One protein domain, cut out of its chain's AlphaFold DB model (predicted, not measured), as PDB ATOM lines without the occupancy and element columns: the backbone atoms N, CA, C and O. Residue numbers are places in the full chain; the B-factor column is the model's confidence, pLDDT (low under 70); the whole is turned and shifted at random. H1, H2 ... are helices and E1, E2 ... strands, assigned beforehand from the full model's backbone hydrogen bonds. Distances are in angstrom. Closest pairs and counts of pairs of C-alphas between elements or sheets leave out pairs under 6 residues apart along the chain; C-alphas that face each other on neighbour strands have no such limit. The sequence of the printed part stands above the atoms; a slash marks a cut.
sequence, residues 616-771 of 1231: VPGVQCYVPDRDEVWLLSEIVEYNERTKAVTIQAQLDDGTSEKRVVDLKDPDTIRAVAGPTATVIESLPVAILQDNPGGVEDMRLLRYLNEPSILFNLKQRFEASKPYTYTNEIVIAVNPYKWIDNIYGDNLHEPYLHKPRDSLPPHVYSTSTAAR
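AT A GLANCE: This is residues 616 to 771 of the 1231 residues of an uncharacterized protein of Pythium brassicum (UniProt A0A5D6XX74). Three parts stand in a row along an elongated model: a strongly twisted, curled sheet of four strands, E1 to E4, at one end; H2 and the small hairpin E5 and E6 in the middle; and the helix pair H3 and H4 at the other end. H1 packs at the E1 edge of the large sheet, and long links join H1 to H2 and E6 to H3. The printed part has 156 residues, with four named helices and six named strands in the order E1 E2 E3 E4 H1 H2 E5 E6 H3 H4; the class is mixed, helices and strands, with under half of the residues in named elements. Both sheets, E1 - E2 - E3 - E4 and E5 - E6, are antiparallel. The whole is loose, with a radius of gyration of the C-alphas of 19.2 A and spans of 62 by 33 by 25 A.

HOW THE PARTS SIT: E1, residues 620 to 624, E2, residues 630 to 639, E3, residues 644 to 650, and E4, residues 656 to 662, form a meander, each strand the antiparallel neighbour of the one before. N 621 and O 633 are 2.8 A apart across E1 and E2, N 634 and O 648 2.9 A across E2 and E3, and N 645 and O 661 2.8 A across E3 and E4. E2 bends by 77 degrees at residue 636. H1, residues 666 to 673, is on this sheet at a height over the sheet of 7.4 A; the closest C-alphas of H1 and E1 are those of Ala 671 and Pro 624, 6.3 A apart. H2, residues 706 to 718, is on the sheet over E2, slantwise to the strands at 37 degrees on the local plane; its Pro 707 and Trp 630 have the closest C-alphas, 6.2 A apart. H1 and H2 are apart. E5, residues 723 to 726, and E6, residues 729 to 732, are a hairpin, with N 724 and O 731 3.0 A apart. H3, residues 745 to 753, and H4, residues 763 to 770, touch at a steep tilt of 42 degrees, the same way; their closest C-alphas, of Tyr 751 and Ser 765, are 6.0 A apart. The closest C-alphas of H4 and E6, those of Val 763 and Val 730, are 7.0 A apart. Every O i to N i+4 pair is within hydrogen-bond range in H1 and H2, against 3 of 4 in H4 and 2 of 5 in H3, which has 4 of 6 O i to N i+3 pairs within range.

IN THESE COORDINATES: E1 begins at C-alpha 620 (32.122, 20.937, -9.460), and H4 ends at C-alpha 770 (59.218, 44.284, -29.385). From first to last C-alpha E2 measures 22.3 A, E4 19.2 A, E3 18.6 A, H2 18.5 A and H3 14.1 A.

THE WHOLE: The C-alphas farthest apart, of Arg 641 and Asp 745, are 62.9 A apart. The printed part has no cut. Mean pLDDT of the printed part is 74.8, and 51 residues are under 70, among them 666 to 683 and 766 to 771.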
ATOM      1  N   VAL A 616      26.759  14.615 -12.575       63.56
ATOM      2  CA  VAL A 616      26.846  13.645 -11.473       63.56
ATOM      3  C   VAL A 616      26.987  14.403 -10.145       63.56
ATOM      4  O   VAL A 616      27.782  15.343 -10.087       63.56
ATOM      5  N   PRO A 617      26.263  14.022  -9.073       68.12
ATOM      6  CA  PRO A 617      26.471  14.589  -7.743       68.12
ATOM      7  C   PRO A 617      27.936  14.513  -7.282       68.12
ATOM      8  O   PRO A 617      28.599  13.495  -7.485       68.12
ATOM      9  N   GLY A 618      28.438  15.588  -6.672       68.69
ATOM     10  CA  GLY A 618      29.840  15.748  -6.268       68.69
ATOM     11  C   GLY A 618      30.775  16.303  -7.353       68.69
ATOM     12  O   GLY A 618      31.965  16.485  -7.102       68.69
ATOM     13  N   VAL A 619      30.281  16.582  -8.566       76.50
ATOM     14  CA  VAL A 619      31.062  17.264  -9.615       76.50
ATOM     15  C   VAL A 619      30.950  18.779  -9.444       76.50
ATOM     16  O   VAL A 619      29.850  19.319  -9.346       76.50
ATOM     17  N   GLN A 620      32.089  19.475  -9.455       78.81
ATOM     18  CA  GLN A 620      32.122  20.937  -9.460       78.81
ATOM     19  C   GLN A 620      31.830  21.502 -10.860       78.81
ATOM     20  O   GLN A 620      32.262  20.964 -11.883       78.81
ATOM     21  N   CYS A 621      31.104  22.613 -10.918       80.00
ATOM     22  CA  CYS A 621      30.735  23.322 -12.137       80.00
ATOM     23  C   CYS A 621      30.710  24.840 -11.917       80.00
ATOM     24  O   CYS A 621      30.610  25.322 -10.791       80.00
ATOM     25  N   TYR A 622      30.792  25.595 -13.008       83.25
ATOM     26  CA  TYR A 622      30.534  27.029 -13.009       83.25
ATOM     27  C   TYR A 622      29.095  27.301 -13.436       83.25
ATOM     28  O   TYR A 622      28.569  26.654 -14.345       83.25
ATOM     29  N   VAL A 623      28.459  28.261 -12.777       82.12
ATOM     30  CA  VAL A 623      27.040  28.586 -12.947       82.12
ATOM     31  C   VAL A 623      26.910  30.089 -13.181       82.12
ATOM     32  O   VAL A 623      27.550  30.847 -12.451       82.12
ATOM     33  N   PRO A 624      26.122  30.538 -14.175       79.81
ATOM     34  CA  PRO A 624      25.957  31.960 -14.433       79.81
ATOM     35  C   PRO A 624      25.222  32.648 -13.278       79.81
ATOM     36  O   PRO A 624      24.250  32.119 -12.736       79.81
ATOM     37  N   ASP A 625      25.680  33.844 -12.929       80.62
ATOM     38  CA  ASP A 625      25.135  34.689 -11.870       80.62
ATOM     39  C   ASP A 625      24.920  36.128 -12.377       80.62
ATOM     40  O   ASP A 625      25.421  36.501 -13.438       80.62
ATOM     41  N   ARG A 626      24.125  36.934 -11.662       72.94
ATOM     42  CA  ARG A 626      23.809  38.316 -12.065       72.94
ATOM     43  C   ARG A 626      24.778  39.358 -11.515       72.94
ATOM     44  O   ARG A 626      24.913  40.404 -12.144       72.94
ATOM     45  N   ASP A 627      25.431  39.059 -10.396       74.44
ATOM     46  CA  ASP A 627      26.291  39.987  -9.669       74.44
ATOM     47  C   ASP A 627      27.771  39.574  -9.817       74.44
ATOM     48  O   ASP A 627      28.599  40.396 -10.204       74.44
ATOM     49  N   GLU A 628      28.093  38.283  -9.644       72.12
ATOM     50  CA  GLU A 628      29.459  37.730  -9.806       72.12
ATOM     51  C   GLU A 628      29.766  37.216 -11.230       72.12
ATOM     52  O   GLU A 628      30.884  36.789 -11.519       72.12
ATOM     53  N   VAL A 629      28.784  37.239 -12.142       81.56
ATOM     54  CA  VAL A 629      28.808  36.663 -13.510       81.56
ATOM     55  C   VAL A 629      28.947  35.132 -13.552       81.56
ATOM     56  O   VAL A 629      28.180  34.477 -14.256       81.56
ATOM     57  N   TRP A 630      29.875  34.545 -12.792       83.88
ATOM     58  CA  TRP A 630      30.148  33.107 -12.735       83.88
ATOM     59  C   TRP A 630      30.456  32.653 -11.302       83.88
ATOM     60  O   TRP A 630      31.512  32.971 -10.763       83.88
ATOM     61  N   LEU A 631      29.591  31.827 -10.711       83.31
ATOM     62  CA  LEU A 631      29.818  31.216  -9.395       83.31
ATOM     63  C   LEU A 631      30.377  29.797  -9.513       83.31
ATOM     64  O   LEU A 631      29.867  28.973 -10.281       83.31
ATOM     65  N   LEU A 632      31.383  29.480  -8.693       82.19
ATOM     66  CA  LEU A 632      31.832  28.107  -8.469       82.19
ATOM     67  C   LEU A 632      30.768  27.362  -7.651       82.19
ATOM     68  O   LEU A 632      30.297  27.854  -6.628       82.19
ATOM     69  N   SER A 633      30.363  26.184  -8.113       83.00
ATOM     70  CA  SER A 633      29.272  25.403  -7.527       83.00
ATOM     71  C   SER A 633      29.590  23.909  -7.512       83.00
ATOM     72  O   SER A 633      30.353  23.423  -8.343       83.00
ATOM     73  N   GLU A 634      28.965  23.155  -6.612       83.44
ATOM     74  CA  GLU A 634      28.971  21.687  -6.612       83.44
ATOM     75  C   GLU A 634      27.584  21.151  -6.994       83.44
ATOM     76  O   GLU A 634      26.565  21.634  -6.498       83.44
ATOM     77  N   ILE A 635      27.516  20.158  -7.882       82.81
ATOM     78  CA  ILE A 635      26.259  19.494  -8.250       82.81
ATOM     79  C   ILE A 635      25.817  18.598  -7.088       82.81
ATOM     80  O   ILE A 635      26.545  17.699  -6.680       82.81
ATOM     81  N   VAL A 636      24.605  18.815  -6.578       83.19
ATOM     82  CA  VAL A 636      24.024  18.049  -5.460       83.19
ATOM     83  C   VAL A 636      23.046  16.987  -5.964       83.19
ATOM     84  O   VAL A 636      23.032  15.869  -5.461       83.19
ATOM     85  N   GLU A 637      22.222  17.321  -6.960       77.88
ATOM     86  CA  GLU A 637      21.195  16.429  -7.510       77.88
ATOM     87  C   GLU A 637      20.881  16.809  -8.965       77.88
ATOM     88  O   GLU A 637      20.974  17.977  -9.345       77.88
ATOM     89  N   TYR A 638      20.473  15.839  -9.786       79.06
ATOM     90  CA  TYR A 638      20.027  16.076 -11.159       79.06
ATOM     91  C   TYR A 638      18.722  15.335 -11.447       79.06
ATOM     92  O   TYR A 638      18.605  14.137 -11.199       79.06
ATOM     93  N   ASN A 639      17.745  16.049 -12.006       78.00
ATOM     94  CA  ASN A 639      16.449  15.494 -12.373       78.00
ATOM     95  C   ASN A 639      16.331  15.393 -13.901       78.00
ATOM     96  O   ASN A 639      15.978  16.359 -14.580       78.00
ATOM     97  N   GLU A 640      16.586  14.199 -14.445       67.00
ATOM     98  CA  GLU A 640      16.568  13.934 -15.894       67.00
ATOM     99  C   GLU A 640      15.246  14.321 -16.578       67.00
ATOM    100  O   GLU A 640      15.234  14.721 -17.742       67.00
ATOM    101  N   ARG A 641      14.118  14.229 -15.858       64.12
ATOM    102  CA  ARG A 641      12.781  14.497 -16.406       64.12
ATOM    103  C   ARG A 641      12.502  15.993 -16.541       64.12
ATOM    104  O   ARG A 641      11.858  16.413 -17.507       64.12
ATOM    105  N   THR A 642      12.970  16.809 -15.598       68.69
ATOM    106  CA  THR A 642      12.841  18.272 -15.686       68.69
ATOM    107  C   THR A 642      14.009  18.927 -16.416       68.69
ATOM    108  O   THR A 642      13.789  19.989 -16.983       68.69
ATOM    109  N   LYS A 643      15.188  18.294 -16.486       72.06
ATOM    110  CA  LYS A 643      16.492  18.920 -16.795       72.06
ATOM    111  C   LYS A 643      16.931  19.996 -15.780       72.06
ATOM    112  O   LYS A 643      17.806  20.806 -16.085       72.06
ATOM    113  N   ALA A 644      16.374  19.980 -14.570       77.44
ATOM    114  CA  ALA A 644      16.841  20.835 -13.483       77.44
ATOM    115  C   ALA A 644      18.039  20.198 -12.758       77.44
ATOM    116  O   ALA A 644      18.020  19.004 -12.443       77.44
ATOM    117  N   VAL A 645      19.057  21.010 -12.476       80.19
ATOM    118  CA  VAL A 645      20.235  20.662 -11.674       80.19
ATOM    119  C   VAL A 645      20.141  21.406 -10.342       80.19
ATOM    120  O   VAL A 645      20.095  22.636 -10.319       80.19
ATOM    121  N   THR A 646      20.124  20.674  -9.231       81.69
ATOM    122  CA  THR A 646      20.285  21.252  -7.894       81.69
ATOM    123  C   THR A 646      21.773  21.379  -7.613       81.69
ATOM    124  O   THR A 646      22.510  20.393  -7.664       81.69
ATOM    125  N   ILE A 647      22.210  22.589  -7.293       84.69
ATOM    126  CA  ILE A 647      23.604  22.944  -7.037       84.69
ATOM    127  C   ILE A 647      23.762  23.537  -5.637       84.69
ATOM    128  O   ILE A 647      22.819  24.085  -5.062       84.69
ATOM    129  N   GLN A 648      24.977  23.476  -5.111       85.00
ATOM    130  CA  GLN A 648      25.429  24.251  -3.969       85.00
ATOM    131  C   GLN A 648      26.476  25.247  -4.469       85.00
ATOM    132  O   GLN A 648      27.612  24.867  -4.742       85.00
ATOM    133  N   ALA A 649      26.068  26.501  -4.652       81.06
ATOM    134  CA  ALA A 649      26.943  27.590  -5.062       81.06
ATOM    135  C   ALA A 649      27.771  28.071  -3.865       81.06
ATOM    136  O   ALA A 649      27.240  28.223  -2.762       81.06
ATOM    137  N   GLN A 650      29.060  28.309  -4.088       77.31
ATOM    138  CA  GLN A 650      29.986  28.840  -3.099       77.31
ATOM    139  C   GLN A 650      30.202  30.329  -3.378       77.31
ATOM    140  O   GLN A 650      30.630  30.708  -4.466       77.31
ATOM    141  N   LEU A 651      29.854  31.166  -2.402       77.75
ATOM    142  CA  LEU A 651      29.981  32.622  -2.467       77.75
ATOM    143  C   LEU A 651      31.363  33.055  -1.955       77.75
ATOM    144  O   LEU A 651      31.948  32.380  -1.104       77.75
ATOM    145  N   ASP A 652      31.846  34.210  -2.418       67.38
ATOM    146  CA  ASP A 652      33.128  34.807  -2.003       67.38
ATOM    147  C   ASP A 652      33.231  35.020  -0.476       67.38
ATOM    148  O   ASP A 652      34.303  34.848   0.102       67.38
ATOM    149  N   ASP A 653      32.104  35.271   0.205       68.06
ATOM    150  CA  ASP A 653      31.987  35.331   1.675       68.06
ATOM    151  C   ASP A 653      32.280  33.986   2.390       68.06
ATOM    152  O   ASP A 653      32.122  33.863   3.607       68.06
ATOM    153  N   GLY A 654      32.629  32.928   1.651       65.44
ATOM    154  CA  GLY A 654      32.833  31.570   2.164       65.44
ATOM    155  C   GLY A 654      31.538  30.838   2.536       65.44
ATOM    156  O   GLY A 654      31.584  29.716   3.045       65.44
ATOM    157  N   THR A 655      30.377  31.446   2.287       76.44
ATOM    158  CA  THR A 655      29.063  30.838   2.528       76.44
ATOM    159  C   THR A 655      28.625  29.965   1.346       76.44
ATOM    160  O   THR A 655      29.113  30.101   0.226       76.44
ATOM    161  N   SER A 656      27.723  29.012   1.596       77.62
ATOM    162  CA  SER A 656      27.177  28.117   0.566       77.62
ATOM    163  C   SER A 656      25.663  28.264   0.459       77.62
ATOM    164  O   SER A 656      24.954  28.072   1.447       77.62
ATOM    165  N   GLU A 657      25.162  28.533  -0.744       82.38
ATOM    166  CA  GLU A 657      23.730  28.630  -1.040       82.38
ATOM    167  C   GLU A 657      23.287  27.472  -1.943       82.38
ATOM    168  O   GLU A 657      23.936  27.163  -2.943       82.38
ATOM    169  N   LYS A 658      22.154  26.830  -1.631       83.31
ATOM    170  CA  LYS A 658      21.553  25.841  -2.536       83.31
ATOM    171  C   LYS A 658      20.648  26.529  -3.548       83.31
ATOM    172  O   LYS A 658      19.653  27.142  -3.171       83.31
ATOM    173  N   ARG A 659      20.973  26.378  -4.832       80.56
ATOM    174  CA  ARG A 659      20.223  26.932  -5.967       80.56
ATOM    175  C   ARG A 659      19.760  25.803  -6.892       80.56
ATOM    176  O   ARG A 659      20.294  24.696  -6.852       80.56
ATOM    177  N   VAL A 660      18.759  26.075  -7.722       80.38
ATOM    178  CA  VAL A 660      18.265  25.135  -8.742       80.38
ATOM    179  C   VAL A 660      18.318  25.832 -10.095       80.38
ATOM    180  O   VAL A 660      17.743  26.905 -10.252       80.38
ATOM    181  N   VAL A 661      19.015  25.223 -11.051       77.88
ATOM    182  CA  VAL A 661      19.234  25.752 -12.404       77.88
ATOM    183  C   VAL A 661      18.498  24.859 -13.400       77.88
ATOM    184  O   VAL A 661      18.747  23.654 -13.439       77.88
ATOM    185  N   ASP A 662      17.595  25.419 -14.206       77.62
ATOM    186  CA  ASP A 662      16.931  24.680 -15.290       77.62
ATOM    187  C   ASP A 662      17.712  24.857 -16.598       77.62
ATOM    188  O   ASP A 662      17.837  25.961 -17.120       77.62
ATOM    189  N   LEU A 663      18.210  23.756 -17.171       73.25
ATOM    190  CA  LEU A 663      18.963  23.767 -18.433       73.25
ATOM    191  C   LEU A 663      18.096  24.083 -19.673       73.25
ATOM    192  O   LEU A 663      18.596  24.040 -20.800       73.25
ATOM    193  N   LYS A 664      16.796  24.351 -19.489       68.19
ATOM    194  CA  LYS A 664      15.858  24.830 -20.518       68.19
ATOM    195  C   LYS A 664      15.631  26.343 -20.490       68.19
ATOM    196  O   LYS A 664      15.003  26.858 -21.412       68.19
ATOM    197  N   ASP A 665      16.075  27.037 -19.444       74.19
ATOM    198  CA  ASP A 665      15.871  28.479 -19.303       74.19
ATOM    199  C   ASP A 665      16.665  29.258 -20.376       74.19
ATOM    200  O   ASP A 665      17.879  29.064 -20.487       74.19
ATOM    201  N   PRO A 666      16.030  30.129 -21.188       63.56
ATOM    202  CA  PRO A 666      16.712  30.834 -22.272       63.56
ATOM    203  C   PRO A 666      17.829  31.773 -21.799       63.56
ATOM    204  O   PRO A 666      18.790  31.958 -22.547       63.56
ATOM    205  N   ASP A 667      17.752  32.338 -20.590       64.50
ATOM    206  CA  ASP A 667      18.817  33.195 -20.055       64.50
ATOM    207  C   ASP A 667      20.046  32.349 -19.670       64.50
ATOM    208  O   ASP A 667      21.162  32.638 -20.106       64.50
ATOM    209  N   THR A 668      19.833  31.227 -18.975       67.69
ATOM    210  CA  THR A 668      20.860  30.207 -18.685       67.69
ATOM    211  C   THR A 668      21.492  29.650 -19.970       67.69
ATOM    212  O   THR A 668      22.714  29.495 -20.046       67.69
ATOM    213  N   ILE A 669      20.688  29.395 -21.013       65.56
ATOM    214  CA  ILE A 669      21.168  28.928 -22.324       65.56
ATOM    215  C   ILE A 669      22.085  29.966 -22.984       65.56
ATOM    216  O   ILE A 669      23.167  29.618 -23.465       65.56
ATOM    217  N   ARG A 670      21.689  31.244 -22.969       64.31
ATOM    218  CA  ARG A 670      22.476  32.347 -23.538       64.31
ATOM    219  C   ARG A 670      23.779  32.591 -22.785       64.31
ATOM    220  O   ARG A 670      24.787  32.861 -23.432       64.31
ATOM    221  N   ALA A 671      23.773  32.472 -21.458       65.69
ATOM    222  CA  ALA A 671      24.956  32.696 -20.632       65.69
ATOM    223  C   ALA A 671      26.023  31.598 -20.801       65.69
ATOM    224  O   ALA A 671      27.209  31.897 -20.857       65.69
ATOM    225  N   VAL A 672      25.620  30.325 -20.920       65.06
ATOM    226  CA  VAL A 672      26.566  29.191 -20.973       65.06
ATOM    227  C   VAL A 672      26.977  28.787 -22.395       65.06
ATOM    228  O   VAL A 672      28.080  28.273 -22.577       65.06
ATOM    229  N   ALA A 673      26.135  29.014 -23.408       61.25
ATOM    230  CA  ALA A 673      26.418  28.617 -24.794       61.25
ATOM    231  C   ALA A 673      26.364  29.775 -25.817       61.25
ATOM    232  O   ALA A 673      26.563  29.554 -27.014       61.25
ATOM    233  N   GLY A 674      26.157  31.012 -25.359       61.75
ATOM    234  CA  GLY A 674      26.160  32.219 -26.186       61.75
ATOM    235  C   GLY A 674      24.809  32.543 -26.845       61.75
ATOM    236  O   GLY A 674      23.888  31.722 -26.868       61.75
ATOM    237  N   PRO A 675      24.666  33.747 -27.434       58.34
ATOM    238  CA  PRO A 675      23.380  34.280 -27.902       58.34
ATOM    239  C   PRO A 675      22.757  33.530 -29.092       58.34
ATOM    240  O   PRO A 675      21.586  33.745 -29.398       58.34
ATOM    241  N   THR A 676      23.518  32.662 -29.764       49.16
ATOM    242  CA  THR A 676      23.066  31.824 -30.889       49.16
ATOM    243  C   THR A 676      22.676  30.399 -30.485       49.16
ATOM    244  O   THR A 676      22.225  29.637 -31.339       49.16
ATOM    245  N   ALA A 677      22.872  30.002 -29.225       55.50
ATOM    246  CA  ALA A 677      22.528  28.665 -28.752       55.50
ATOM    247  C   ALA A 677      21.047  28.546 -28.362       55.50
ATOM    248  O   ALA A 677      20.432  29.490 -27.870       55.50
ATOM    249  N   THR A 678      20.479  27.356 -28.568       51.28
ATOM    250  CA  THR A 678      19.062  27.050 -28.291       51.28
ATOM    251  C   THR A 678      18.857  25.864 -27.347       51.28
ATOM    252  O   THR A 678      17.739  25.643 -26.887       51.28
ATOM    253  N   VAL A 679      19.911  25.093 -27.052       58.72
ATOM    254  CA  VAL A 679      19.895  23.917 -26.167       58.72
ATOM    255  C   VAL A 679      21.256  23.785 -25.483       58.72
ATOM    256  O   VAL A 679      22.285  24.012 -26.118       58.72
ATOM    257  N   ILE A 680      21.260  23.352 -24.220       62.28
ATOM    258  CA  ILE A 680      22.458  22.926 -23.486       62.28
ATOM    259  C   ILE A 680      22.347  21.449 -23.082       62.28
ATOM    260  O   ILE A 680      21.263  20.941 -22.768       62.28
ATOM    261  N   GLU A 681      23.491  20.758 -23.087       57.28
ATOM    262  CA  GLU A 681      23.625  19.363 -22.644       57.28
ATOM    263  C   GLU A 681      24.287  19.217 -21.259       57.28
ATOM    264  O   GLU A 681      24.002  18.246 -20.563       57.28
ATOM    265  N   SER A 682      25.133  20.162 -20.825       63.91
ATOM    266  CA  SER A 682      25.753  20.177 -19.484       63.91
ATOM    267  C   SER A 682      26.274  21.570 -19.089       63.91
ATOM    268  O   SER A 682      26.502  22.412 -19.956       63.91
ATOM    269  N   LEU A 683      26.462  21.807 -17.785       69.38
ATOM    270  CA  LEU A 683      27.126  23.010 -17.258       69.38
ATOM    271  C   LEU A 683      28.656  22.940 -17.464       69.38
ATOM    272  O   LEU A 683      29.205  21.835 -17.512       69.38
ATOM    273  N   PRO A 684      29.373  24.080 -17.534       72.38
ATOM    274  CA  PRO A 684      30.832  24.093 -17.603       72.38
ATOM    275  C   PRO A 684      31.446  23.435 -16.361       72.38
ATOM    276  O   PRO A 684      31.341  23.964 -15.258       72.38
ATOM    277  N   VAL A 685      32.097  22.282 -16.530       66.62
ATOM    278  CA  VAL A 685      32.769  21.580 -15.423       66.62
ATOM    279  C   VAL A 685      33.919  22.434 -14.886       66.62
ATOM    280  O   VAL A 685      34.763  22.914 -15.651       66.62
ATOM    281  N   ALA A 686      33.954  22.588 -13.566       63.16
ATOM    282  CA  ALA A 686      35.042  23.204 -12.831       63.16
ATOM    283  C   ALA A 686      35.936  22.105 -12.248       63.16
ATOM    284  O   ALA A 686      35.468  21.048 -11.829       63.16
ATOM    285  N   ILE A 687      37.241  22.356 -12.219       59.41
ATOM    286  CA  ILE A 687      38.195  21.576 -11.434       59.41
ATOM    287  C   ILE A 687      39.091  22.599 -10.752       59.41
ATOM    288  O   ILE A 687      39.880  23.260 -11.431       59.41
ATOM    289  N   LEU A 688      38.964  22.724  -9.429       56.62
ATOM    290  CA  LEU A 688      39.966  23.405  -8.612       56.62
ATOM    291  C   LEU A 688      41.331  22.763  -8.892       56.62
ATOM    292  O   LEU A 688      41.489  21.548  -8.781       56.62
ATOM    293  N   GLN A 689      42.303  23.569  -9.311       56.72
ATOM    294  CA  GLN A 689      43.664  23.102  -9.561       56.72
ATOM    295  C   GLN A 689      44.496  23.295  -8.291       56.72
ATOM    296  O   GLN A 689      44.484  24.378  -7.713       56.72
ATOM    297  N   ASP A 690      45.260  22.276  -7.887       55.44
ATOM    298  CA  ASP A 690      45.949  22.200  -6.582       55.44
ATOM    299  C   ASP A 690      47.052  23.260  -6.347       55.44
ATOM    300  O   ASP A 690      47.740  23.248  -5.326       55.44
ATOM    301  N   ASN A 691      47.264  24.176  -7.296       62.66
ATOM    302  CA  ASN A 691      48.238  25.255  -7.203       62.66
ATOM    303  C   ASN A 691      47.561  26.549  -6.704       62.66
ATOM    304  O   ASN A 691      46.857  27.192  -7.486       62.66
ATOM    305  N   PRO A 692      47.827  27.010  -5.465       63.47
ATOM    306  CA  PRO A 692      47.233  28.240  -4.931       63.47
ATOM    307  C   PRO A 692      47.701  29.519  -5.651       63.47
ATOM    308  O   PRO A 692      47.130  30.583  -5.438       63.47
ATOM    309  N   GLY A 693      48.742  29.448  -6.489       65.88
ATOM    310  CA  GLY A 693      49.295  30.588  -7.225       65.88
ATOM    311  C   GLY A 693      48.838  30.727  -8.682       65.88
ATOM    312  O   GLY A 693      49.440  31.544  -9.392       65.88
ATOM    313  N   GLY A 694      47.861  29.923  -9.126       80.50
ATOM    314  CA  GLY A 694      47.296  29.900 -10.482       80.50
ATOM    315  C   GLY A 694      48.266  29.515 -11.608       80.50
ATOM    316  O   GLY A 694      49.478  29.380 -11.418       80.50
ATOM    317  N   VAL A 695      47.734  29.351 -12.819       85.19
ATOM    318  CA  VAL A 695      48.463  28.886 -14.011       85.19
ATOM    319  C   VAL A 695      49.033  30.050 -14.824       85.19
ATOM    320  O   VAL A 695      48.341  31.022 -15.121       85.19
ATOM    321  N   GLU A 696      50.310  29.940 -15.205       85.31
ATOM    322  CA  GLU A 696      51.062  31.033 -15.839       85.31
ATOM    323  C   GLU A 696      50.781  31.232 -17.336       85.31
ATOM    324  O   GLU A 696      50.777  32.378 -17.775       85.31
ATOM    325  N   ASP A 697      50.498  30.170 -18.103       84.94
ATOM    326  CA  ASP A 697      49.937  30.242 -19.466       84.94
ATOM    327  C   ASP A 697      48.597  29.508 -19.500       84.94
ATOM    328  O   ASP A 697      48.535  28.293 -19.292       84.94
ATOM    329  N   MET A 698      47.516  30.230 -19.791       82.44
ATOM    330  CA  MET A 698      46.153  29.685 -19.749       82.44
ATOM    331  C   MET A 698      45.887  28.593 -20.796       82.44
ATOM    332  O   MET A 698      44.902  27.866 -20.690       82.44
ATOM    333  N   ARG A 699      46.807  28.378 -21.745       79.81
ATOM    334  CA  ARG A 699      46.835  27.176 -22.599       79.81
ATOM    335  C   ARG A 699      46.976  25.857 -21.828       79.81
ATOM    336  O   ARG A 699      46.690  24.806 -22.396       79.81
ATOM    337  N   LEU A 700      47.454  25.899 -20.582       81.00
ATOM    338  CA  LEU A 700      47.645  24.732 -19.714       81.00
ATOM    339  C   LEU A 700      46.423  24.449 -18.813       81.00
ATOM    340  O   LEU A 700      46.436  23.480 -18.052       81.00
ATOM    341  N   LEU A 701      45.358  25.259 -18.898       78.50
ATOM    342  CA  LEU A 701      44.084  24.974 -18.234       78.50
ATOM    343  C   LEU A 701      43.440  23.719 -18.843       78.50
ATOM    344  O   LEU A 701      43.342  23.576 -20.062       78.50
ATOM    345  N   ARG A 702      42.963  22.808 -17.985       70.94
ATOM    346  CA  ARG A 702      42.346  21.535 -18.411       70.94
ATOM    347  C   ARG A 702      41.024  21.733 -19.163       70.94
ATOM    348  O   ARG A 702      40.692  20.919 -20.023       70.94
ATOM    349  N   TYR A 703      40.308  22.814 -18.862       73.88
ATOM    350  CA  TYR A 703      39.151  23.283 -19.614       73.88
ATOM    351  C   TYR A 703      39.372  24.751 -19.979       73.88
ATOM    352  O   TYR A 703      39.506  25.599 -19.100       73.88
ATOM    353  N   LEU A 704      39.418  25.052 -21.277       77.81
ATOM    354  CA  LEU A 704      39.486  26.423 -21.776       77.81
ATOM    355  C   LEU A 704      38.059  26.925 -22.024       77.81
ATOM    356  O   LEU A 704      37.537  26.828 -23.133       77.81
ATOM    357  N   ASN A 705      37.421  27.400 -20.958       78.88
ATOM    358  CA  ASN A 705      36.123  28.070 -20.983       78.88
ATOM    359  C   ASN A 705      36.230  29.432 -20.276       78.88
ATOM    360  O   ASN A 705      37.180  29.677 -19.530       78.88
ATOM    361  N   GLU A 706      35.272  30.320 -20.541       79.44
ATOM    362  CA  GLU A 706      35.233  31.680 -19.991       79.44
ATOM    363  C   GLU A 706      35.397  31.729 -18.457       79.44
ATOM    364  O   GLU A 706      36.314  32.417 -18.001       79.44
ATOM    365  N   PRO A 707      34.645  30.951 -17.646       81.56
ATOM    366  CA  PRO A 707      34.848  30.968 -16.203       81.56
ATOM    367  C   PRO A 707      36.228  30.449 -15.772       81.56
ATOM    368  O   PRO A 707      36.835  31.054 -14.898       81.56
ATOM    369  N   SER A 708      36.808  29.412 -16.393       82.31
ATOM    370  CA  SER A 708      38.166  28.962 -16.010       82.31
ATOM    371  C   SER A 708      39.243  30.010 -16.308       82.31
ATOM    372  O   SER A 708      40.246  30.075 -15.599       82.31
ATOM    373  N   ILE A 709      39.042  30.850 -17.331       86.12
ATOM    374  CA  ILE A 709      39.898  32.012 -17.603       86.12
ATOM    375  C   ILE A 709      39.712  33.064 -16.499       86.12
ATOM    376  O   ILE A 709      40.701  33.514 -15.917       86.12
ATOM    377  N   LEU A 710      38.463  33.414 -16.174       87.31
ATOM    378  CA  LEU A 710      38.127  34.403 -15.145       87.31
ATOM    379  C   LEU A 710      38.661  34.001 -13.759       87.31
ATOM    380  O   LEU A 710      39.385  34.777 -13.139       87.31
ATOM    381  N   PHE A 711      38.385  32.776 -13.305       84.62
ATOM    382  CA  PHE A 711      38.843  32.260 -12.011       84.62
ATOM    383  C   PHE A 711      40.373  32.137 -11.934       84.62
ATOM    384  O   PHE A 711      40.954  32.477 -10.904       84.62
ATOM    385  N   ASN A 712      41.059  31.742 -13.017       86.69
ATOM    386  CA  ASN A 712      42.528  31.735 -13.039       86.69
ATOM    387  C   ASN A 712      43.116  33.155 -12.938       86.69
ATOM    388  O   ASN A 712      44.126  33.354 -12.266       86.69
ATOM    389  N   LEU A 713      42.493  34.151 -13.577       88.81
ATOM    390  CA  LEU A 713      42.909  35.549 -13.444       88.81
ATOM    391  C   LEU A 713      42.608  36.100 -12.037       88.81
ATOM    392  O   LEU A 713      43.487  36.743 -11.465       88.81
ATOM    393  N   LYS A 714      41.441  35.788 -11.450       86.06
ATOM    394  CA  LYS A 714      41.045  36.150 -10.072       86.06
ATOM    395  C   LYS A 714      42.055  35.617  -9.044       86.06
ATOM    396  O   LYS A 714      42.699  36.404  -8.352       86.06
ATOM    397  N   GLN A 715      42.331  34.310  -9.065       86.25
ATOM    398  CA  GLN A 715      43.303  33.661  -8.171       86.25
ATOM    399  C   GLN A 715      44.720  34.258  -8.293       86.25
ATOM    400  O   GLN A 715      45.430  34.441  -7.302       86.25
ATOM    401  N   ARG A 716      45.163  34.587  -9.514       86.62
ATOM    402  CA  ARG A 716      46.486  35.198  -9.744       86.62
ATOM    403  C   ARG A 716      46.544  36.655  -9.296       86.62
ATOM    404  O   ARG A 716      47.576  37.082  -8.779       86.62
ATOM    405  N   PHE A 717      45.450  37.394  -9.448       86.62
ATOM    406  CA  PHE A 717      45.315  38.767  -8.971       86.62
ATOM    407  C   PHE A 717      45.358  38.845  -7.437       86.62
ATOM    408  O   PHE A 717      46.110  39.650  -6.887       86.62
ATOM    409  N   GLU A 718      44.644  37.952  -6.748       85.25
ATOM    410  CA  GLU A 718      44.692  37.789  -5.287       85.25
ATOM    411  C   GLU A 718      46.110  37.444  -4.807       85.25
ATOM    412  O   GLU A 718      46.661  38.119  -3.932       85.25
ATOM    413  N   ALA A 719      46.778  36.502  -5.486       85.06
ATOM    414  CA  ALA A 719      48.199  36.192  -5.295       85.06
ATOM    415  C   ALA A 719      49.163  37.339  -5.698       85.06
ATOM    416  O   ALA A 719      50.381  37.151  -5.695       85.06
ATOM    417  N   SER A 720      48.640  38.523  -6.048       86.19
ATOM    418  CA  SER A 720      49.364  39.734  -6.461       86.19
ATOM    419  C   SER A 720      50.325  39.521  -7.642       86.19
ATOM    420  O   SER A 720      51.383  40.141  -7.727       86.19
ATOM    421  N   LYS A 721      49.920  38.668  -8.592       87.06
ATOM    422  CA  LYS A 721      50.580  38.423  -9.883       87.06
ATOM    423  C   LYS A 721      49.722  39.014 -11.020       87.06
ATOM    424  O   LYS A 721      48.908  38.294 -11.596       87.06
ATOM    425  N   PRO A 722      49.891  40.302 -11.382       87.25
ATOM    426  CA  PRO A 722      49.020  40.976 -12.356       87.25
ATOM    427  C   PRO A 722      49.156  40.454 -13.797       87.25
ATOM    428  O   PRO A 722      48.312  40.751 -14.639       87.25
ATOM    429  N   TYR A 723      50.207  39.689 -14.103       90.12
ATOM    430  CA  TYR A 723      50.512  39.208 -15.449       90.12
ATOM    431  C   TYR A 723      50.230  37.711 -15.625       90.12
ATOM    432  O   TYR A 723      50.570  36.888 -14.770       90.12
ATOM    433  N   THR A 724      49.667  37.348 -16.781       90.31
ATOM    434  CA  THR A 724      49.390  35.959 -17.191       90.31
ATOM    435  C   THR A 724      49.594  35.812 -18.704       90.31
ATOM    436  O   THR A 724      49.263  36.719 -19.462       90.31
ATOM    437  N   TYR A 725      50.149  34.695 -19.177       88.06
ATOM    438  CA  TYR A 725      50.332  34.427 -20.605       88.06
ATOM    439  C   TYR A 725      49.090  33.797 -21.256       88.06
ATOM    440  O   TYR A 725      48.277  33.116 -20.625       88.06
ATOM    441  N   THR A 726      48.961  34.010 -22.563       84.31
ATOM    442  CA  THR A 726      48.062  33.262 -23.451       84.31
ATOM    443  C   THR A 726      48.748  33.124 -24.807       84.31
ATOM    444  O   THR A 726      48.685  34.018 -25.651       84.31
ATOM    445  N   ASN A 727      49.477  32.022 -25.004       80.62
ATOM    446  CA  ASN A 727      50.458  31.898 -26.090       80.62
ATOM    447  C   ASN A 727      51.479  33.063 -26.083       80.62
ATOM    448  O   ASN A 727      52.219  33.229 -25.118       80.62
ATOM    449  N   GLU A 728      51.524  33.873 -27.142       73.38
ATOM    450  CA  GLU A 728      52.397  35.045 -27.313       73.38
ATOM    451  C   GLU A 728      51.856  36.300 -26.601       73.38
ATOM    452  O   GLU A 728      52.618  37.218 -26.311       73.38
ATOM    453  N   ILE A 729      50.562  36.325 -26.260       82.25
ATOM    454  CA  ILE A 729      49.914  37.452 -25.583       82.25
ATOM    455  C   ILE A 729      50.282  37.440 -24.091       82.25
ATOM    456  O   ILE A 729      50.407  36.380 -23.470       82.25
ATOM    457  N   VAL A 730      50.441  38.633 -23.514       86.06
ATOM    458  CA  VAL A 730      50.543  38.856 -22.066       86.06
ATOM    459  C   VAL A 730      49.303  39.632 -21.640       86.06
ATOM    460  O   VAL A 730      49.130  40.783 -22.030       86.06
ATOM    461  N   ILE A 731      48.438  39.001 -20.853       89.56
ATOM    462  CA  ILE A 731      47.327  39.672 -20.184       89.56
ATOM    463  C   ILE A 731      47.895  40.366 -18.948       89.56
ATOM    464  O   ILE A 731      48.620  39.749 -18.165       89.56
ATOM    465  N   ALA A 732      47.568  41.645 -18.794       89.94
ATOM    466  CA  ALA A 732      47.940  42.475 -17.659       89.94
ATOM    467  C   ALA A 732      46.664  42.989 -16.983       89.94
ATOM    468  O   ALA A 732      45.920  43.770 -17.572       89.94
ATOM    469  N   VAL A 733      46.405  42.538 -15.759       90.38
ATOM    470  CA  VAL A 733      45.302  43.024 -14.922       90.38
ATOM    471  C   VAL A 733      45.839  44.167 -14.065       90.38
ATOM    472  O   VAL A 733      46.825  43.986 -13.350       90.38
ATOM    473  N   ASN A 734      45.230  45.354 -14.144       87.75
ATOM    474  CA  ASN A 734      45.695  46.527 -13.400       87.75
ATOM    475  C   ASN A 734      45.573  46.285 -11.880       87.75
ATOM    476  O   ASN A 734      44.453  46.104 -11.403       87.75
ATOM    477  N   PRO A 735      46.675  46.297 -11.103       84.88
ATOM    478  CA  PRO A 735      46.628  46.031  -9.668       84.88
ATOM    479  C   PRO A 735      46.027  47.172  -8.835       84.88
ATOM    480  O   PRO A 735      45.735  46.944  -7.663       84.88
ATOM    481  N   TYR A 736      45.896  48.391  -9.385       86.25
ATOM    482  CA  TYR A 736      45.475  49.626  -8.688       86.25
ATOM    483  C   TYR A 736      46.260  49.975  -7.400       86.25
ATOM    484  O   TYR A 736      45.914  50.906  -6.677       86.25
ATOM    485  N   LYS A 737      47.355  49.259  -7.137       82.88
ATOM    486  CA  LYS A 737      48.299  49.438  -6.032       82.88
ATOM    487  C   LYS A 737      49.715  49.242  -6.567       82.88
ATOM    488  O   LYS A 737      49.920  48.466  -7.503       82.88
ATOM    489  N   TRP A 738      50.696  49.888  -5.944       78.25
ATOM    490  CA  TRP A 738      52.092  49.520  -6.163       78.25
ATOM    491  C   TRP A 738      52.329  48.099  -5.636       78.25
ATOM    492  O   TRP A 738      51.849  47.736  -4.562       78.25
ATOM    493  N   ILE A 739      53.035  47.289  -6.422       80.81
ATOM    494  CA  ILE A 739      53.512  45.964  -6.024       80.81
ATOM    495  C   ILE A 739      55.032  46.056  -5.985       80.81
ATOM    496  O   ILE A 739      55.658  46.431  -6.979       80.81
ATOM    497  N   ASP A 740      55.626  45.735  -4.842       75.50
ATOM    498  CA  ASP A 740      57.066  45.862  -4.667       75.50
ATOM    499  C   ASP A 740      57.835  44.883  -5.565       75.50
ATOM    500  O   ASP A 740      57.428  43.743  -5.793       75.50
ATOM    501  N   ASN A 741      59.002  45.321  -6.039       71.19
ATOM    502  CA  ASN A 741      59.993  44.534  -6.784       71.19
ATOM    503  C   ASN A 741      59.604  44.008  -8.186       71.19
ATOM    504  O   ASN A 741      60.501  43.534  -8.882       71.19
ATOM    505  N   ILE A 742      58.358  44.138  -8.671       76.94
ATOM    506  CA  ILE A 742      58.013  43.708 -10.052       76.94
ATOM    507  C   ILE A 742      58.653  44.581 -11.150       76.94
ATOM    508  O   ILE A 742      58.872  44.109 -12.261       76.94
ATOM    509  N   TYR A 743      59.027  45.823 -10.830       78.81
ATOM    510  CA  TYR A 743      59.739  46.735 -11.739       78.81
ATOM    511  C   TYR A 743      61.127  47.145 -11.218       78.81
ATOM    512  O   TYR A 743      61.652  48.183 -11.609       78.81
ATOM    513  N   GLY A 744      61.715  46.372 -10.297       73.56
ATOM    514  CA  GLY A 744      63.045  46.675  -9.757       73.56
ATOM    515  C   GLY A 744      64.157  46.436 -10.784       73.56
ATOM    516  O   GLY A 744      64.081  45.482 -11.558       73.56
ATOM    517  N   ASP A 745      65.218  47.250 -10.747       67.69
ATOM    518  CA  ASP A 745      66.329  47.231 -11.721       67.69
ATOM    519  C   ASP A 745      66.905  45.820 -11.956       67.69
ATOM    520  O   ASP A 745      67.124  45.390 -13.090       67.69
ATOM    521  N   ASN A 746      67.055  45.056 -10.868       67.31
ATOM    522  CA  ASN A 746      67.570  43.681 -10.856       67.31
ATOM    523  C   ASN A 746      66.711  42.675 -11.650       67.31
ATOM    524  O   ASN A 746      67.179  41.579 -11.955       67.31
ATOM    525  N   LEU A 747      65.448  43.001 -11.952       72.06
ATOM    526  CA  LEU A 747      64.539  42.120 -12.685       72.06
ATOM    527  C   LEU A 747      64.721  42.238 -14.207       72.06
ATOM    528  O   LEU A 747      64.466  41.275 -14.927       72.06
ATOM    529  N   HIS A 748      65.192  43.384 -14.706       68.44
ATOM    530  CA  HIS A 748      65.313  43.653 -16.141       68.44
ATOM    531  C   HIS A 748      66.364  42.761 -16.833       68.44
ATOM    532  O   HIS A 748      66.082  42.180 -17.885       68.44
ATOM    533  N   GLU A 749      67.549  42.582 -16.233       69.75
ATOM    534  CA  GLU A 749      68.625  41.746 -16.797       69.75
ATOM    535  C   GLU A 749      68.214  40.273 -17.034       69.75
ATOM    536  O   GLU A 749      68.471  39.759 -18.128       69.75
ATOM    537  N   PRO A 750      67.532  39.577 -16.094       75.38
ATOM    538  CA  PRO A 750      66.940  38.265 -16.347       75.38
ATOM    539  C   PRO A 750      66.086  38.185 -17.616       75.38
ATOM    540  O   PRO A 750      66.319  37.285 -18.427       75.38
ATOM    541  N   TYR A 751      65.122  39.095 -17.811       72.62
ATOM    542  CA  TYR A 751      64.233  39.063 -18.983       72.62
ATOM    543  C   TYR A 751      64.972  39.401 -20.284       72.62
ATOM    544  O   TYR A 751      64.654  38.828 -21.322       72.62
ATOM    545  N   LEU A 752      66.006  40.248 -20.235       69.25
ATOM    546  CA  LEU A 752      66.826  40.600 -21.399       69.25
ATOM    547  C   LEU A 752      67.675  39.432 -21.942       69.25
ATOM    548  O   LEU A 752      68.103  39.463 -23.101       69.25
ATOM    549  N   HIS A 753      67.960  38.416 -21.120       67.69
ATOM    550  CA  HIS A 753      68.938  37.366 -21.443       67.69
ATOM    551  C   HIS A 753      68.404  35.929 -21.403       67.69
ATOM    552  O   HIS A 753      69.067  35.028 -21.925       67.69
ATOM    553  N   LYS A 754      67.227  35.686 -20.819       71.31
ATOM    554  CA  LYS A 754      66.606  34.355 -20.745       71.31
ATOM    555  C   LYS A 754      65.457  34.209 -21.753       71.31
ATOM    556  O   LYS A 754      64.759  35.181 -22.025       71.31
ATOM    557  N   PRO A 755      65.210  33.002 -22.302       63.53
ATOM    558  CA  PRO A 755      64.034  32.765 -23.133       63.53
ATOM    559  C   PRO A 755      62.749  32.910 -22.305       63.53
ATOM    560  O   PRO A 755      62.701  32.491 -21.145       63.53
ATOM    561  N   ARG A 756      61.702  33.464 -22.930       68.56
ATOM    562  CA  ARG A 756      60.402  33.793 -22.318       68.56
ATOM    563  C   ARG A 756      59.808  32.666 -21.467       68.56
ATOM    564  O   ARG A 756      59.338  32.929 -20.368       68.56
ATOM    565  N   ASP A 757      59.910  31.428 -21.939       73.12
ATOM    566  CA  ASP A 757      59.334  30.234 -21.301       73.12
ATOM    567  C   ASP A 757      60.074  29.790 -20.016       73.12
ATOM    568  O   ASP A 757      59.708  28.794 -19.399       73.12
ATOM    569  N   SER A 758      61.142  30.496 -19.621       77.81
ATOM    570  CA  SER A 758      61.955  30.211 -18.422       77.81
ATOM    571  C   SER A 758      61.838  31.269 -17.315       77.81
ATOM    572  O   SER A 758      62.593  31.234 -16.340       77.81
ATOM    573  N   LEU A 759      60.908  32.216 -17.468       82.44
ATOM    574  CA  LEU A 759      60.598  33.261 -16.496       82.44
ATOM    575  C   LEU A 759      59.076  33.433 -16.367       82.44
ATOM    576  O   LEU A 759      58.363  33.242 -17.357       82.44
ATOM    577  N   PRO A 760      58.573  33.829 -15.181       83.50
ATOM    578  CA  PRO A 760      57.146  34.042 -14.981       83.50
ATOM    579  C   PRO A 760      56.623  35.178 -15.878       83.50
ATOM    580  O   PRO A 760      57.404  36.025 -16.331       83.50
ATOM    581  N   PRO A 761      55.308  35.228 -16.143       85.50
ATOM    582  CA  PRO A 761      54.707  36.226 -17.015       85.50
ATOM    583  C   PRO A 761      54.989  37.655 -16.559       85.50
ATOM    584  O   PRO A 761      54.750  38.016 -15.409       85.50
ATOM    585  N   HIS A 762      55.506  38.467 -17.483       84.56
ATOM    586  CA  HIS A 762      55.817  39.875 -17.249       84.56
ATOM    587  C   HIS A 762      55.845  40.683 -18.550       84.56
ATOM    588  O   HIS A 762      56.202  40.149 -19.606       84.56
ATOM    589  N   VAL A 763      55.564  41.989 -18.469       82.12
ATOM    590  CA  VAL A 763      55.656  42.926 -19.609       82.12
ATOM    591  C   VAL A 763      57.071  43.019 -20.198       82.12
ATOM    592  O   VAL A 763      57.234  43.262 -21.391       82.12
ATOM    593  N   TYR A 764      58.111  42.736 -19.406       78.75
ATOM    594  CA  TYR A 764      59.484  42.681 -19.924       78.75
ATOM    595  C   TYR A 764      59.694  41.558 -20.952       78.75
ATOM    596  O   TYR A 764      60.531  41.703 -21.833       78.75
ATOM    597  N   SER A 765      58.902  40.478 -20.913       71.19
ATOM    598  CA  SER A 765      58.980  39.416 -21.930       71.19
ATOM    599  C   SER A 765      58.491  39.874 -23.311       71.19
ATOM    600  O   SER A 765      59.054  39.471 -24.331       71.19
ATOM    601  N   THR A 766      57.483  40.752 -23.360       64.88
ATOM    602  CA  THR A 766      57.004  41.371 -24.601       64.88
ATOM    603  C   THR A 766      57.856  42.561 -25.008       64.88
ATOM    604  O   THR A 766      58.127  42.686 -26.198       64.88
ATOM    605  N   SER A 767      58.361  43.379 -24.076       62.69
ATOM    606  CA  SER A 767      59.271  44.473 -24.444       62.69
ATOM    607  C   SER A 767      60.543  43.938 -25.107       62.69
ATOM    608  O   SER A 767      60.934  44.448 -26.151       62.69
ATOM    609  N   THR A 768      61.125  42.836 -24.616       55.22
ATOM    610  CA  THR A 768      62.296  42.205 -25.253       55.22
ATOM    611  C   THR A 768      62.012  41.606 -26.632       55.22
ATOM    612  O   THR A 768      62.925  41.537 -27.452       55.22
ATOM    613  N   ALA A 769      60.763  41.216 -26.914       43.69
ATOM    614  CA  ALA A 769      60.334  40.761 -28.238       43.69
ATOM    615  C   ALA A 769      60.000  41.931 -29.187       43.69
ATOM    616  O   ALA A 769      60.212  41.821 -30.391       43.69
ATOM    617  N   ALA A 770      59.519  43.056 -28.648       40.75
ATOM    618  CA  ALA A 770      59.218  44.284 -29.385       40.75
ATOM    619  C   ALA A 770      60.457  45.165 -29.647       40.75
ATOM    620  O   ALA A 770      60.408  46.058 -30.492       40.75
ATOM    621  N   ARG A 771      61.589  44.906 -28.973       41.66
ATOM    622  CA  ARG A 771      62.830  45.705 -29.037       41.66
ATOM    623  C   ARG A 771      63.638  45.563 -30.344       41.66
ATOM    624  O   ARG A 771      64.869  45.503 -30.311       41.66
TER     625      ARG A 771